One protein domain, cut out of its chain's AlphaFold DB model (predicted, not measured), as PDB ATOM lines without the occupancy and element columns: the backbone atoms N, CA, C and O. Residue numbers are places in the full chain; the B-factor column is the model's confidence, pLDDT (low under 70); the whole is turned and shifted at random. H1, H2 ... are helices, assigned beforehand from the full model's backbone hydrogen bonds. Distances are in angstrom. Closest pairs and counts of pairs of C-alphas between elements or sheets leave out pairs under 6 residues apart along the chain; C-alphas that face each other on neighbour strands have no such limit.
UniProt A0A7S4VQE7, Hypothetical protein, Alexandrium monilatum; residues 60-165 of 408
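AT A GLANCE: This is residues 60 to 165 of the 408 residues of the protein "Hypothetical protein" of Alexandrium monilatum (UniProt A0A7S4VQE7). A long helix, H3, forms the core, with H2 and H5 packed on different sides of it, while H1 crosses near its last residues and H4 makes a corner with it there. Residues 119 to 135 fold back from H4 to H5 with no named element, and residues 154 to 159 stick out beyond the H4 end. The printed part has 106 residues with five named helices, H1 to H5 in order, and no named strand; its class is all helix. It is compact, with a radius of gyration of the C-alphas of 13.4 A and spans of 42 by 32 by 20 A.

HOW THE PARTS SIT: H1, residues 66 to 74, touches the hub H3, residues 91 to 107, about perpendicular at 74 degrees; the closest C-alphas, of Val 69 and Leu 104, are 5.7 A apart. H2, residues 77 to 84, forms a helical hairpin with H3, at 28 degrees, closest at C-alphas 78 and 101, 6.0 A. H4, residues 109 to 118, touches H3 only at the corner, and touches H2 at a shallow tilt of 32 degrees, closest at C-alphas 111 and 78, 5.8 A. H5, residues 136 to 150, touches H3 the same way at 27 degrees, closest at C-alphas 138 and 95, 4.9 A. H5 is apart from H1 and H2. Every O i to N i+4 pair is within hydrogen-bond range in H1, H2, H4 and H5; in H3, 12 of 13 are.

IN THESE COORDINATES: H1 begins at C-alpha 66, (95.153, 242.514, 195.864). H3 is 24.7 A from first to last C-alpha. H5 is 21.5 A long and ends at C-alpha 150, (104.702, 259.128, 202.998).

THE WHOLE: The C-alphas farthest apart, of Gly 90 and Gly 157, are 43.2 A apart. The printed part has no cut; the link H4 to H5 is long. The pLDDT is under 70 at residue 113 and residues 116 to 134 and 151 to 165.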
ATOM      1  N   PRO A  60     100.648 239.936 183.947       78.38
ATOM      2  CA  PRO A  60      99.544 240.542 183.218       78.38
ATOM      3  C   PRO A  60      99.644 242.065 183.302       78.38
ATOM      4  O   PRO A  60     100.164 242.599 184.276       78.38
ATOM      5  N   SER A  61      99.126 242.757 182.292       78.38
ATOM      6  CA  SER A  61      98.907 244.203 182.351       78.38
ATOM      7  C   SER A  61      97.984 244.550 183.520       78.38
ATOM      8  O   SER A  61      97.033 243.822 183.818       78.38
ATOM      9  N   ALA A  62      98.271 245.668 184.186       71.56
ATOM     10  CA  ALA A  62      97.399 246.228 185.213       71.56
ATOM     11  C   ALA A  62      95.982 246.518 184.644       71.56
ATOM     12  O   ALA A  62      95.844 246.750 183.438       71.56
ATOM     13  N   PRO A  63      94.922 246.536 185.480       81.56
ATOM     14  CA  PRO A  63      94.945 246.490 186.945       81.56
ATOM     15  C   PRO A  63      95.122 245.076 187.519       81.56
ATOM     16  O   PRO A  63      94.593 244.099 186.997       81.56
ATOM     17  N   TRP A  64      95.842 244.994 188.637       87.00
ATOM     18  CA  TRP A  64      96.066 243.767 189.407       87.00
ATOM     19  C   TRP A  64      95.083 243.639 190.567       87.00
ATOM     20  O   TRP A  64      94.670 244.654 191.141       87.00
ATOM     21  N   SER A  65      94.715 242.413 190.944       86.00
ATOM     22  CA  SER A  65      93.997 242.153 192.199       86.00
ATOM     23  C   SER A  65      94.898 242.415 193.422       86.00
ATOM     24  O   SER A  65      96.098 242.656 193.280       86.00
ATOM     25  N   THR A  66      94.338 242.408 194.636       80.31
ATOM     26  CA  THR A  66      95.153 242.514 195.864       80.31
ATOM     27  C   THR A  66      96.099 241.319 196.001       80.31
ATOM     28  O   THR A  66      97.271 241.510 196.306       80.31
ATOM     29  N   GLU A  67      95.627 240.113 195.679       77.19
ATOM     30  CA  GLU A  67      96.427 238.883 195.715       77.19
ATOM     31  C   GLU A  67      97.598 238.932 194.721       77.19
ATOM     32  O   GLU A  67      98.733 238.615 195.079       77.19
ATOM     33  N   ASP A  68      97.356 239.413 193.496       82.31
ATOM     34  CA  ASP A  68      98.416 239.626 192.502       82.31
ATOM     35  C   ASP A  68      99.475 240.606 193.021       82.31
ATOM     36  O   ASP A  68     100.672 240.362 192.883       82.31
ATOM     37  N   VAL A  69      99.049 241.715 193.638       83.75
ATOM     38  CA  VAL A  69      99.968 242.720 194.182       83.75
ATOM     39  C   VAL A  69     100.790 242.153 195.338       83.75
ATOM     40  O   VAL A  69     102.000 242.381 195.384       83.75
ATOM     41  N   GLU A  70     100.184 241.404 196.256       78.81
ATOM     42  CA  GLU A  70     100.906 240.746 197.351       78.81
ATOM     43  C   GLU A  70     101.904 239.710 196.828       78.81
ATOM     44  O   GLU A  70     103.024 239.600 197.334       78.81
ATOM     45  N   LEU A  71     101.531 238.966 195.785       77.06
ATOM     46  CA  LEU A  71     102.414 238.020 195.119       77.06
ATOM     47  C   LEU A  71     103.597 238.739 194.456       77.06
ATOM     48  O   LEU A  71     104.745 238.417 194.754       77.06
ATOM     49  N   LEU A  72     103.353 239.751 193.622       83.69
ATOM     50  CA  LEU A  72     104.406 240.538 192.966       83.69
ATOM     51  C   LEU A  72     105.314 241.243 193.987       83.69
ATOM     52  O   LEU A  72     106.535 241.247 193.831       83.69
ATOM     53  N   THR A  73     104.741 241.778 195.068       80.75
ATOM     54  CA  THR A  73     105.503 242.378 196.175       80.75
ATOM     55  C   THR A  73     106.435 241.356 196.823       80.75
ATOM     56  O   THR A  73     107.602 241.666 197.059       80.75
ATOM     57  N   SER A  74     105.953 240.130 197.060       74.12
ATOM     58  CA  SER A  74     106.754 239.054 197.665       74.12
ATOM     59  C   SER A  74     107.920 238.596 196.783       74.12
ATOM     60  O   SER A  74     108.931 238.121 197.284       74.12
ATOM     61  N   TYR A  75     107.819 238.797 195.468       79.25
ATOM     62  CA  TYR A  75     108.911 238.539 194.535       79.25
ATOM     63  C   TYR A  75     109.922 239.689 194.434       79.25
ATOM     64  O   TYR A  75     110.919 239.535 193.742       79.25
ATOM     65  N   GLY A  76     109.699 240.832 195.092       79.19
ATOM     66  CA  GLY A  76     110.583 242.002 195.000       79.19
ATOM     67  C   GLY A  76     110.363 242.853 193.744       79.19
ATOM     68  O   GLY A  76     111.238 243.626 193.350       79.19
ATOM     69  N   VAL A  77     109.196 242.736 193.101       85.75
ATOM     70  CA  VAL A  77     108.848 243.529 191.911       85.75
ATOM     71  C   VAL A  77     108.840 245.040 192.175       85.75
ATOM     72  O   VAL A  77     109.364 245.745 191.317       85.75
ATOM     73  N   PRO A  78     108.326 245.578 193.305       85.06
ATOM     74  CA  PRO A  78     108.378 247.021 193.564       85.06
ATOM     75  C   PRO A  78     109.804 247.577 193.482       85.06
ATOM     76  O   PRO A  78     110.044 248.556 192.777       85.06
ATOM     77  N   LEU A  79     110.758 246.903 194.127       79.50
ATOM     78  CA  LEU A  79     112.168 247.286 194.110       79.50
ATOM     79  C   LEU A  79     112.783 247.154 192.709       79.50
ATOM     80  O   LEU A  79     113.487 248.046 192.254       79.50
ATOM     81  N   SER A  80     112.470 246.075 191.995       84.19
ATOM     82  CA  SER A  80     112.913 245.877 190.610       84.19
ATOM     83  C   SER A  80     112.425 246.980 189.667       84.19
ATOM     84  O   SER A  80     113.199 247.500 188.864       84.19
ATOM     85  N   VAL A  81     111.157 247.383 189.798       88.19
ATOM     86  CA  VAL A  81     110.574 248.497 189.037       88.19
ATOM     87  C   VAL A  81     111.276 249.807 189.398       88.19
ATOM     88  O   VAL A  81     111.619 250.569 188.501       88.19
ATOM     89  N   ALA A  82     111.521 250.060 190.686       82.25
ATOM     90  CA  ALA A  82     112.238 251.250 191.138       82.25
ATOM     91  C   ALA A  82     113.662 251.331 190.572       82.25
ATOM     92  O   ALA A  82     114.034 252.377 190.055       82.25
ATOM     93  N   LEU A  83     114.413 250.226 190.599       79.88
ATOM     94  CA  LEU A  83     115.751 250.140 190.008       79.88
ATOM     95  C   LEU A  83     115.712 250.365 188.490       79.88
ATOM     96  O   LEU A  83     116.513 251.120 187.954       79.88
ATOM     97  N   ALA A  84     114.745 249.767 187.787       85.50
ATOM     98  CA  ALA A  84     114.587 249.965 186.344       85.50
ATOM     99  C   ALA A  84     114.293 251.429 185.969       85.50
ATOM    100  O   ALA A  84     114.638 251.865 184.873       85.50
ATOM    101  N   LEU A  85     113.655 252.193 186.861       84.94
ATOM    102  CA  LEU A  85     113.336 253.609 186.666       84.94
ATOM    103  C   LEU A  85     114.543 254.550 186.828       84.94
ATOM    104  O   LEU A  85     114.444 255.713 186.429       84.94
ATOM    105  N   GLU A  86     115.660 254.068 187.379       79.50
ATOM    106  CA  GLU A  86     116.923 254.817 187.473       79.50
ATOM    107  C   GLU A  86     117.647 254.893 186.111       79.50
ATOM    108  O   GLU A  86     118.464 255.786 185.883       79.50
ATOM    109  N   GLU A  87     117.301 254.009 185.171       79.94
ATOM    110  CA  GLU A  87     117.870 253.963 183.823       79.94
ATOM    111  C   GLU A  87     117.345 255.088 182.906       79.94
ATOM    112  O   GLU A  87     116.324 255.740 183.155       79.94
ATOM    113  N   GLN A  88     118.024 255.310 181.776       81.19
ATOM    114  CA  GLN A  88     117.531 256.212 180.730       81.19
ATOM    115  C   GLN A  88     116.430 255.537 179.904       81.19
ATOM    116  O   GLN A  88     116.690 254.654 179.086       81.19
ATOM    117  N   LEU A  89     115.186 255.985 180.093       84.12
ATOM    118  CA  LEU A  89     113.997 255.376 179.494       84.12
ATOM    119  C   LEU A  89     113.279 256.311 178.515       84.12
ATOM    120  O   LEU A  89     113.236 257.531 178.700       84.12
ATOM    121  N   GLY A  90     112.640 255.718 177.502       86.38
ATOM    122  CA  GLY A  90     111.642 256.401 176.675       86.38
ATOM    123  C   GLY A  90     110.343 256.662 177.450       86.38
ATOM    124  O   GLY A  90     109.987 255.894 178.346       86.38
ATOM    125  N   GLN A  91     109.612 257.722 177.082       85.44
ATOM    126  CA  GLN A  91     108.440 258.204 177.835       85.44
ATOM    127  C   GLN A  91     107.354 257.138 178.046       85.44
ATOM    128  O   GLN A  91     106.814 257.029 179.146       85.44
ATOM    129  N   GLU A  92     107.055 256.325 177.028       88.25
ATOM    130  CA  GLU A  92     106.030 255.277 177.131       88.25
ATOM    131  C   GLU A  92     106.418 254.184 178.136       88.25
ATOM    132  O   GLU A  92     105.603 253.788 178.964       88.25
ATOM    133  N   VAL A  93     107.672 253.722 178.109       89.00
ATOM    134  CA  VAL A  93     108.174 252.677 179.021       89.00
ATOM    135  C   VAL A  93     108.231 253.194 180.456       89.00
ATOM    136  O   VAL A  93     107.808 252.503 181.381       89.00
ATOM    137  N   GLN A  94     108.687 254.434 180.642       87.19
ATOM    138  CA  GLN A  94     108.712 255.086 181.948       87.19
ATOM    139  C   GLN A  94     107.301 255.233 182.537       87.19
ATOM    140  O   GLN A  94     107.097 254.948 183.715       87.19
ATOM    141  N   HIS A  95     106.310 255.620 181.724       89.12
ATOM    142  CA  HIS A  95     104.913 255.678 182.156       89.12
ATOM    143  C   HIS A  95     104.375 254.297 182.566       89.12
ATOM    144  O   HIS A  95     103.677 254.193 183.577       89.12
ATOM    145  N   GLN A  96     104.719 253.231 181.831       90.38
ATOM    146  CA  GLN A  96     104.317 251.868 182.198       90.38
ATOM    147  C   GLN A  96     104.924 251.435 183.536       90.38
ATOM    148  O   GLN A  96     104.189 250.988 184.413       90.38
ATOM    149  N   LEU A  97     106.229 251.633 183.738       89.69
ATOM    150  CA  LEU A  97     106.890 251.317 185.010       89.69
ATOM    151  C   LEU A  97     106.312 252.136 186.175       89.69
ATOM    152  O   LEU A  97     106.044 251.579 187.238       89.69
ATOM    153  N   MET A  98     106.024 253.425 185.971       88.69
ATOM    154  CA  MET A  98     105.342 254.253 186.977       88.69
ATOM    155  C   MET A  98     103.936 253.748 187.296       88.69
ATOM    156  O   MET A  98     103.546 253.704 188.459       88.69
ATOM    157  N   SER A  99     103.185 253.316 186.284       90.50
ATOM    158  CA  SER A  99     101.848 252.747 186.470       90.50
ATOM    159  C   SER A  99     101.892 251.431 187.250       90.50
ATOM    160  O   SER A  99     101.064 251.215 188.137       90.50
ATOM    161  N   MET A 100     102.880 250.572 186.969       91.69
ATOM    162  CA  MET A 100     103.138 249.348 187.736       91.69
ATOM    163  C   MET A 100     103.450 249.676 189.196       91.69
ATOM    164  O   MET A 100     102.825 249.117 190.097       91.69
ATOM    165  N   LEU A 101     104.383 250.603 189.432       90.06
ATOM    166  CA  LEU A 101     104.797 250.991 190.776       90.06
ATOM    167  C   LEU A 101     103.634 251.585 191.571       90.06
ATOM    168  O   LEU A 101     103.398 251.176 192.704       90.06
ATOM    169  N   HIS A 102     102.855 252.469 190.945       90.94
ATOM    170  CA  HIS A 102     101.647 253.047 191.522       90.94
ATOM    171  C   HIS A 102     100.631 251.969 191.925       90.94
ATOM    172  O   HIS A 102     100.139 251.979 193.052       90.94
ATOM    173  N   ALA A 103     100.357 250.995 191.051       91.31
ATOM    174  CA  ALA A 103      99.438 249.899 191.358       91.31
ATOM    175  C   ALA A 103      99.907 249.037 192.546       91.31
ATOM    176  O   ALA A 103      99.074 248.598 193.343       91.31
ATOM    177  N   LEU A 104     101.222 248.817 192.682       88.94
ATOM    178  CA  LEU A 104     101.809 248.077 193.806       88.94
ATOM    179  C   LEU A 104     101.643 248.850 195.117       88.94
ATOM    180  O   LEU A 104     101.087 248.313 196.074       88.94
ATOM    181  N   VAL A 105     102.072 250.115 195.165       86.38
ATOM    182  CA  VAL A 105     102.053 250.910 196.409       86.38
ATOM    183  C   VAL A 105     100.649 251.258 196.878       86.38
ATOM    184  O   VAL A 105     100.414 251.365 198.080       86.38
ATOM    185  N   LEU A 106      99.704 251.389 195.945       88.69
ATOM    186  CA  LEU A 106      98.312 251.687 196.258       88.69
ATOM    187  C   LEU A 106      97.659 250.569 197.081       88.69
ATOM    188  O   LEU A 106      96.820 250.846 197.934       88.69
ATOM    189  N   LYS A 107      98.030 249.306 196.829       85.94
ATOM    190  CA  LYS A 107      97.386 248.134 197.448       85.94
ATOM    191  C   LYS A 107      98.260 247.415 198.470       85.94
ATOM    192  O   LYS A 107      97.723 246.738 199.338       85.94
ATOM    193  N   SER A 108      99.583 247.555 198.392       80.00
ATOM    194  CA  SER A 108     100.520 246.847 199.263       80.00
ATOM    195  C   SER A 108     101.281 247.803 200.162       80.00
ATOM    196  O   SER A 108     102.075 248.642 199.735       80.00
ATOM    197  N   ARG A 109     101.045 247.641 201.462       75.25
ATOM    198  CA  ARG A 109     101.826 248.299 202.506       75.25
ATOM    199  C   ARG A 109     103.294 247.850 202.460       75.25
ATOM    200  O   ARG A 109     104.178 248.692 202.491       75.25
ATOM    201  N   ALA A 110     103.542 246.557 202.256       70.81
ATOM    202  CA  ALA A 110     104.894 246.017 202.114       70.81
ATOM    203  C   ALA A 110     105.641 246.590 200.893       70.81
ATOM    204  O   ALA A 110     106.839 246.828 200.969       70.81
ATOM    205  N   ALA A 111     104.944 246.880 199.786       77.50
ATOM    206  CA  ALA A 111     105.548 247.544 198.631       77.50
ATOM    207  C   ALA A 111     105.967 248.985 198.956       77.50
ATOM    208  O   ALA A 111     107.029 249.425 198.528       77.50
ATOM    209  N   ARG A 112     105.162 249.720 199.733       77.81
ATOM    210  CA  ARG A 112     105.526 251.063 200.214       77.81
ATOM    211  C   ARG A 112     106.748 251.018 201.127       77.81
ATOM    212  O   ARG A 112     107.678 251.795 200.927       77.81
ATOM    213  N   ASP A 113     106.770 250.075 202.063       69.38
ATOM    214  CA  ASP A 113     107.890 249.881 202.987       69.38
ATOM    215  C   ASP A 113     109.190 249.530 202.226       69.38
ATOM    216  O   ASP A 113     110.234 250.124 202.495       69.38
ATOM    217  N   GLN A 114     109.112 248.660 201.204       71.31
ATOM    218  CA  GLN A 114     110.229 248.331 200.301       71.31
ATOM    219  C   GLN A 114     110.852 249.570 199.652       71.31
ATOM    220  O   GLN A 114     112.072 249.732 199.631       71.31
ATOM    221  N   LEU A 115     110.009 250.448 199.114       72.56
ATOM    222  CA  LEU A 115     110.458 251.627 198.378       72.56
ATOM    223  C   LEU A 115     110.990 252.724 199.296       72.56
ATOM    224  O   LEU A 115     111.993 253.356 198.972       72.56
ATOM    225  N   ASN A 116     110.347 252.935 200.447       67.50
ATOM    226  CA  ASN A 116     110.818 253.885 201.453       67.50
ATOM    227  C   ASN A 116     112.225 253.530 201.939       67.50
ATOM    228  O   ASN A 116     113.061 254.416 202.084       67.50
ATOM    229  N   ALA A 117     112.501 252.243 202.145       56.19
ATOM    230  CA  ALA A 117     113.815 251.803 202.589       56.19
ATOM    231  C   ALA A 117     114.885 251.866 201.489       56.19
ATOM    232  O   ALA A 117     116.018 252.242 201.778       56.19
ATOM    233  N   HIS A 118     114.539 251.570 200.227       63.16
ATOM    234  CA  HIS A 118     115.450 251.777 199.085       63.16
ATOM    235  C   HIS A 118     115.945 253.230 198.999       63.16
ATOM    236  O   HIS A 118     117.084 253.496 198.619       63.16
ATOM    237  N   GLN A 119     115.109 254.190 199.401       62.22
ATOM    238  CA  GLN A 119     115.399 255.616 199.307       62.22
ATOM    239  C   GLN A 119     115.917 256.210 200.623       62.22
ATOM    240  O   GLN A 119     115.168 256.834 201.376       62.22
ATOM    241  N   ARG A 120     117.239 256.177 200.846       46.94
ATOM    242  CA  ARG A 120     117.916 257.051 201.831       46.94
ATOM    243  C   ARG A 120     117.863 258.542 201.411       46.94
ATOM    244  O   ARG A 120     118.895 259.149 201.147       46.94
ATOM    245  N   GLY A 121     116.665 259.145 201.360       38.47
ATOM    246  CA  GLY A 121     116.473 260.605 201.422       38.47
ATOM    247  C   GLY A 121     115.918 261.352 200.196       38.47
ATOM    248  O   GLY A 121     116.018 262.576 200.175       38.47
ATOM    249  N   GLY A 122     115.315 260.707 199.191       39.75
ATOM    250  CA  GLY A 122     114.870 261.413 197.977       39.75
ATOM    251  C   GLY A 122     113.539 260.924 197.426       39.75
ATOM    252  O   GLY A 122     113.510 259.993 196.642       39.75
ATOM    253  N   CYS A 123     112.451 261.588 197.814       41.78
ATOM    254  CA  CYS A 123     111.086 261.339 197.353       41.78
ATOM    255  C   CYS A 123     111.013 261.098 195.828       41.78
ATOM    256  O   CYS A 123     111.509 261.933 195.074       41.78
ATOM    257  N   TYR A 124     110.296 260.061 195.361       48.41
ATOM    258  CA  TYR A 124     109.947 259.877 193.932       48.41
ATOM    259  C   TYR A 124     109.250 261.106 193.301       48.41
ATOM    260  O   TYR A 124     109.118 261.189 192.086       48.41
ATOM    261  N   SER A 125     108.843 262.097 194.106       41.69
ATOM    262  CA  SER A 125     108.389 263.410 193.631       41.69
ATOM    263  C   SER A 125     109.490 264.271 193.002       41.69
ATOM    264  O   SER A 125     109.183 265.253 192.329       41.69
ATOM    265  N   CYS A 126     110.766 263.983 193.261       41.25
ATOM    266  CA  CYS A 126     111.886 264.723 192.700       41.25
ATOM    267  C   CYS A 126     112.364 264.001 191.440       41.25
ATOM    268  O   CYS A 126     113.107 263.030 191.512       41.25
ATOM    269  N   CYS A 127     111.977 264.522 190.271       47.81
ATOM    270  CA  CYS A 127     112.398 264.067 188.937       47.81
ATOM    271  C   CYS A 127     113.925 263.945 188.722       47.81
ATOM    272  O   CYS A 127     114.347 263.610 187.623       47.81
ATOM    273  N   SER A 128     114.756 264.267 189.717       46.53
ATOM    274  CA  SER A 128     116.216 264.206 189.676       46.53
ATOM    275  C   SER A 128     116.790 262.790 189.744       46.53
ATOM    276  O   SER A 128     117.940 262.618 189.364       46.53
ATOM    277  N   SER A 129     116.033 261.792 190.221       50.56
ATOM    278  CA  SER A 129     116.474 260.383 190.266       50.56
ATOM    279  C   SER A 129     116.044 259.557 189.049       50.56
ATOM    280  O   SER A 129     116.397 258.389 188.947       50.56
ATOM    281  N   LEU A 130     115.254 260.139 188.143       57.06
ATOM    282  CA  LEU A 130     114.811 259.488 186.913       57.06
ATOM    283  C   LEU A 130     115.804 259.839 185.805       57.06
ATOM    284  O   LEU A 130     116.055 261.021 185.568       57.06
ATOM    285  N   GLY A 131     116.343 258.837 185.106       55.25
ATOM    286  CA  GLY A 131     117.358 259.042 184.064       55.25
ATOM    287  C   GLY A 131     116.940 260.009 182.939       55.25
ATOM    288  O   GLY A 131     117.797 260.564 182.252       55.25
ATOM    289  N   SER A 132     115.635 260.258 182.763       60.72
ATOM    290  CA  SER A 132     115.054 261.236 181.833       60.72
ATOM    291  C   SER A 132     113.851 261.980 182.450       60.72
ATOM    292  O   SER A 132     113.149 261.447 183.317       60.72
ATOM    293  N   ARG A 133     113.586 263.226 182.005       67.00
ATOM    294  CA  ARG A 133     112.433 264.025 182.480       67.00
ATOM    295  C   ARG A 133     111.117 263.301 182.152       67.00
ATOM    296  O   ARG A 133     110.837 263.112 180.965       67.00
ATOM    297  N   PRO A 134     110.288 262.966 183.158       69.44
ATOM    298  CA  PRO A 134     109.046 262.253 182.916       69.44
ATOM    299  C   PRO A 134     108.035 263.091 182.136       69.44
ATOM    300  O   PRO A 134     107.946 264.311 182.298       69.44
ATOM    301  N   GLY A 135     107.242 262.417 181.300       77.81
ATOM    302  CA  GLY A 135     106.043 263.007 180.707       77.81
ATOM    303  C   GLY A 135     105.028 263.413 181.786       77.81
ATOM    304  O   GLY A 135     105.083 262.929 182.918       77.81
ATOM    305  N   LYS A 136     104.073 264.286 181.438       82.50
ATOM    306  CA  LYS A 136     103.110 264.876 182.391       82.50
ATOM    307  C   LYS A 136     102.375 263.830 183.241       82.50
ATOM    308  O   LYS A 136     102.262 263.997 184.448       82.50
ATOM    309  N   GLU A 137     101.920 262.742 182.627       82.88
ATOM    310  CA  GLU A 137     101.193 261.670 183.320       82.88
ATOM    311  C   GLU A 137     102.089 260.868 184.271       82.88
ATOM    312  O   GLU A 137     101.705 260.597 185.406       82.88
ATOM    313  N   ALA A 138     103.311 260.536 183.840       81.12
ATOM    314  CA  ALA A 138     104.286 259.850 184.685       81.12
ATOM    315  C   ALA A 138     104.703 260.720 185.886       81.12
ATOM    316  O   ALA A 138     104.882 260.202 186.983       81.12
ATOM    317  N   ALA A 139     104.789 262.042 185.705       80.94
ATOM    318  CA  ALA A 139     105.051 262.980 186.794       80.94
ATOM    319  C   ALA A 139     103.903 263.027 187.822       80.94
ATOM    320  O   ALA A 139     104.165 263.082 189.023       80.94
ATOM    321  N   CYS A 140     102.640 262.959 187.376       86.25
ATOM    322  CA  CYS A 140     101.488 262.849 188.277       86.25
ATOM    323  C   CYS A 140     101.538 261.554 189.100       86.25
ATOM    324  O   CYS A 140     101.432 261.610 190.323       86.25
ATOM    325  N   LEU A 141     101.785 260.410 188.449       86.88
ATOM    326  CA  LEU A 141     101.931 259.121 189.135       86.88
ATOM    327  C   LEU A 141     103.070 259.146 190.159       86.88
ATOM    328  O   LEU A 141     102.895 258.683 191.280       86.88
ATOM    329  N   ALA A 142     104.219 259.723 189.806       82.12
ATOM    330  CA  ALA A 142     105.364 259.832 190.705       82.12
ATOM    331  C   ALA A 142     105.053 260.673 191.960       82.12
ATOM    332  O   ALA A 142     105.453 260.312 193.071       82.12
ATOM    333  N   ALA A 143     104.295 261.764 191.806       82.62
ATOM    334  CA  ALA A 143     103.830 262.572 192.931       82.62
ATOM    335  C   ALA A 143     102.855 261.798 193.835       82.62
ATOM    336  O   ALA A 143     102.991 261.843 195.060       82.62
ATOM    337  N   ASP A 144     101.918 261.052 193.244       85.19
ATOM    338  CA  ASP A 144     100.961 260.220 193.979       85.19
ATOM    339  C   ASP A 144     101.648 259.062 194.717       85.19
ATOM    340  O   ASP A 144     101.368 258.849 195.895       85.19
ATOM    341  N   ILE A 145     102.601 258.369 194.080       86.00
ATOM    342  CA  ILE A 145     103.449 257.348 194.723       86.00
ATOM    343  C   ILE A 145     104.170 257.955 195.928       86.00
ATOM    344  O   ILE A 145     104.112 257.408 197.028       86.00
ATOM    345  N   GLY A 146     104.807 259.116 195.744       78.19
ATOM    346  CA  GLY A 146     105.501 259.818 196.821       78.19
ATOM    347  C   GLY A 146     104.579 260.181 197.988       78.19
ATOM    348  O   GLY A 146     104.997 260.088 199.141       78.19
ATOM    349  N   ARG A 147     103.324 260.558 197.715       84.31
ATOM    350  CA  ARG A 147     102.310 260.799 198.751       84.31
ATOM    351  C   ARG A 147     101.940 259.502 199.478       84.31
ATOM    352  O   ARG A 147     102.056 259.460 200.697       84.31
ATOM    353  N   LEU A 148     101.577 258.445 198.749       82.69
ATOM    354  CA  LEU A 148     101.154 257.152 199.311       82.69
ATOM    355  C   LEU A 148     102.236 256.483 200.169       82.69
ATOM    356  O   LEU A 148     101.921 255.857 201.179       82.69
ATOM    357  N   CYS A 149     103.505 256.609 199.778       74.25
ATOM    358  CA  CYS A 149     104.632 256.101 200.558       74.25
ATOM    359  C   CYS A 149     104.882 256.920 201.840       74.25
ATOM    360  O   CYS A 149     105.345 256.363 202.833       74.25
ATOM    361  N   LYS A 150     104.565 258.225 201.837       72.94
ATOM    362  CA  LYS A 150     104.702 259.128 202.998       72.94
ATOM    363  C   LYS A 150     103.515 259.100 203.952       72.94
ATOM    364  O   LYS A 150     103.675 259.467 205.115       72.94
ATOM    365  N   GLU A 151     102.331 258.735 203.470       69.88
ATOM    366  CA  GLU A 151     101.135 258.591 204.293       69.88
ATOM    367  C   GLU A 151     101.390 257.534 205.377       69.88
ATOM    368  O   GLU A 151     101.300 256.325 205.159       69.88
ATOM    369  N   ARG A 152     101.716 258.010 206.585       49.88
ATOM    370  CA  ARG A 152     101.637 257.197 207.795       49.88
ATOM    371  C   ARG A 152     100.165 256.859 207.997       49.88
ATOM    372  O   ARG A 152      99.392 257.720 208.409       49.88
ATOM    373  N   HIS A 153      99.785 255.613 207.728       46.50
ATOM    374  CA  HIS A 153      98.519 255.084 208.225       46.50
ATOM    375  C   HIS A 153      98.582 255.074 209.758       46.50
ATOM    376  O   HIS A 153      99.149 254.166 210.363       46.50
ATOM    377  N   ALA A 154      98.042 256.119 210.378       38.81
ATOM    378  CA  ALA A 154      97.554 256.039 211.742       38.81
ATOM    379  C   ALA A 154      96.227 255.259 211.715       38.81
ATOM    380  O   ALA A 154      95.409 255.497 210.833       38.81
ATOM    381  N   GLU A 155      96.050 254.356 212.686       36.53
ATOM    382  CA  GLU A 155      94.874 253.498 212.943       36.53
ATOM    383  C   GLU A 155      94.823 252.128 212.238       36.53
ATOM    384  O   GLU A 155      94.153 251.917 211.233       36.53
ATOM    385  N   ALA A 156      95.495 251.142 212.834       31.38
ATOM    386  CA  ALA A 156      94.872 250.039 213.579       31.38
ATOM    387  C   ALA A 156      96.004 249.295 214.307       31.38
ATOM    388  O   ALA A 156      97.102 249.186 213.771       31.38
ATOM    389  N   GLY A 157      95.773 248.829 215.535       36.38
ATOM    390  CA  GLY A 157      96.771 248.147 216.367       36.38
ATOM    391  C   GLY A 157      97.226 246.788 215.820       36.38
ATOM    392  O   GLY A 157      96.945 245.760 216.429       36.38
ATOM    393  N   GLN A 158      97.938 246.776 214.697       32.22
ATOM    394  CA  GLN A 158      98.590 245.606 214.120       32.22
ATOM    395  C   GLN A 158      99.991 245.961 213.622       32.22
ATOM    396  O   GLN A 158     100.221 247.019 213.038       32.22
ATOM    397  N   GLN A 159     100.917 245.053 213.936       41.16
ATOM    398  CA  GLN A 159     102.361 245.200 213.844       41.16
ATOM    399  C   GLN A 159     102.876 245.765 212.543       41.16
ATOM    400  O   GLN A 159     102.516 245.326 211.450       41.16
ATOM    401  N   VAL A 160     103.902 246.588 212.715       33.91
ATOM    402  CA  VAL A 160     104.943 246.760 211.722       33.91
ATOM    403  C   VAL A 160     106.225 247.051 212.470       33.91
ATOM    404  O   VAL A 160     106.255 248.004 213.240       33.91
ATOM    405  N   ALA A 161     107.272 246.284 212.193       35.31
ATOM    406  CA  ALA A 161     108.622 246.823 212.263       35.31
ATOM    407  C   ALA A 161     109.597 246.022 211.389       35.31
ATOM    408  O   ALA A 161     110.591 245.524 211.892       35.31
ATOM    409  N   CYS A 162     109.353 245.876 210.078       35.22
ATOM    410  CA  CYS A 162     110.474 245.685 209.143       35.22
ATOM    411  C   CYS A 162     110.707 247.021 208.438       35.22
ATOM    412  O   CYS A 162     110.170 247.271 207.359       35.22
ATOM    413  N   GLU A 163     111.403 247.917 209.138       35.88
ATOM    414  CA  GLU A 163     111.574 249.325 208.759       35.88
ATOM    415  C   GLU A 163     112.773 249.573 207.823       35.88
ATOM    416  O   GLU A 163     113.024 250.718 207.461       35.88
ATOM    417  N   ASP A 164     113.487 248.536 207.363       37.84
ATOM    418  CA  ASP A 164     114.600 248.713 206.422       37.84
ATOM    419  C   ASP A 164     114.804 247.509 205.473       37.84
ATOM    420  O   ASP A 164     115.417 246.497 205.804       37.84
ATOM    421  N   TRP A 165     114.312 247.653 204.239       38.38
ATOM    422  CA  TRP A 165     114.478 246.729 203.111       38.38
ATOM    423  C   TRP A 165     115.800 246.931 202.332       38.38
ATOM    424  O   TRP A 165     116.006 246.313 201.289       38.38
TER     425      TRP A 165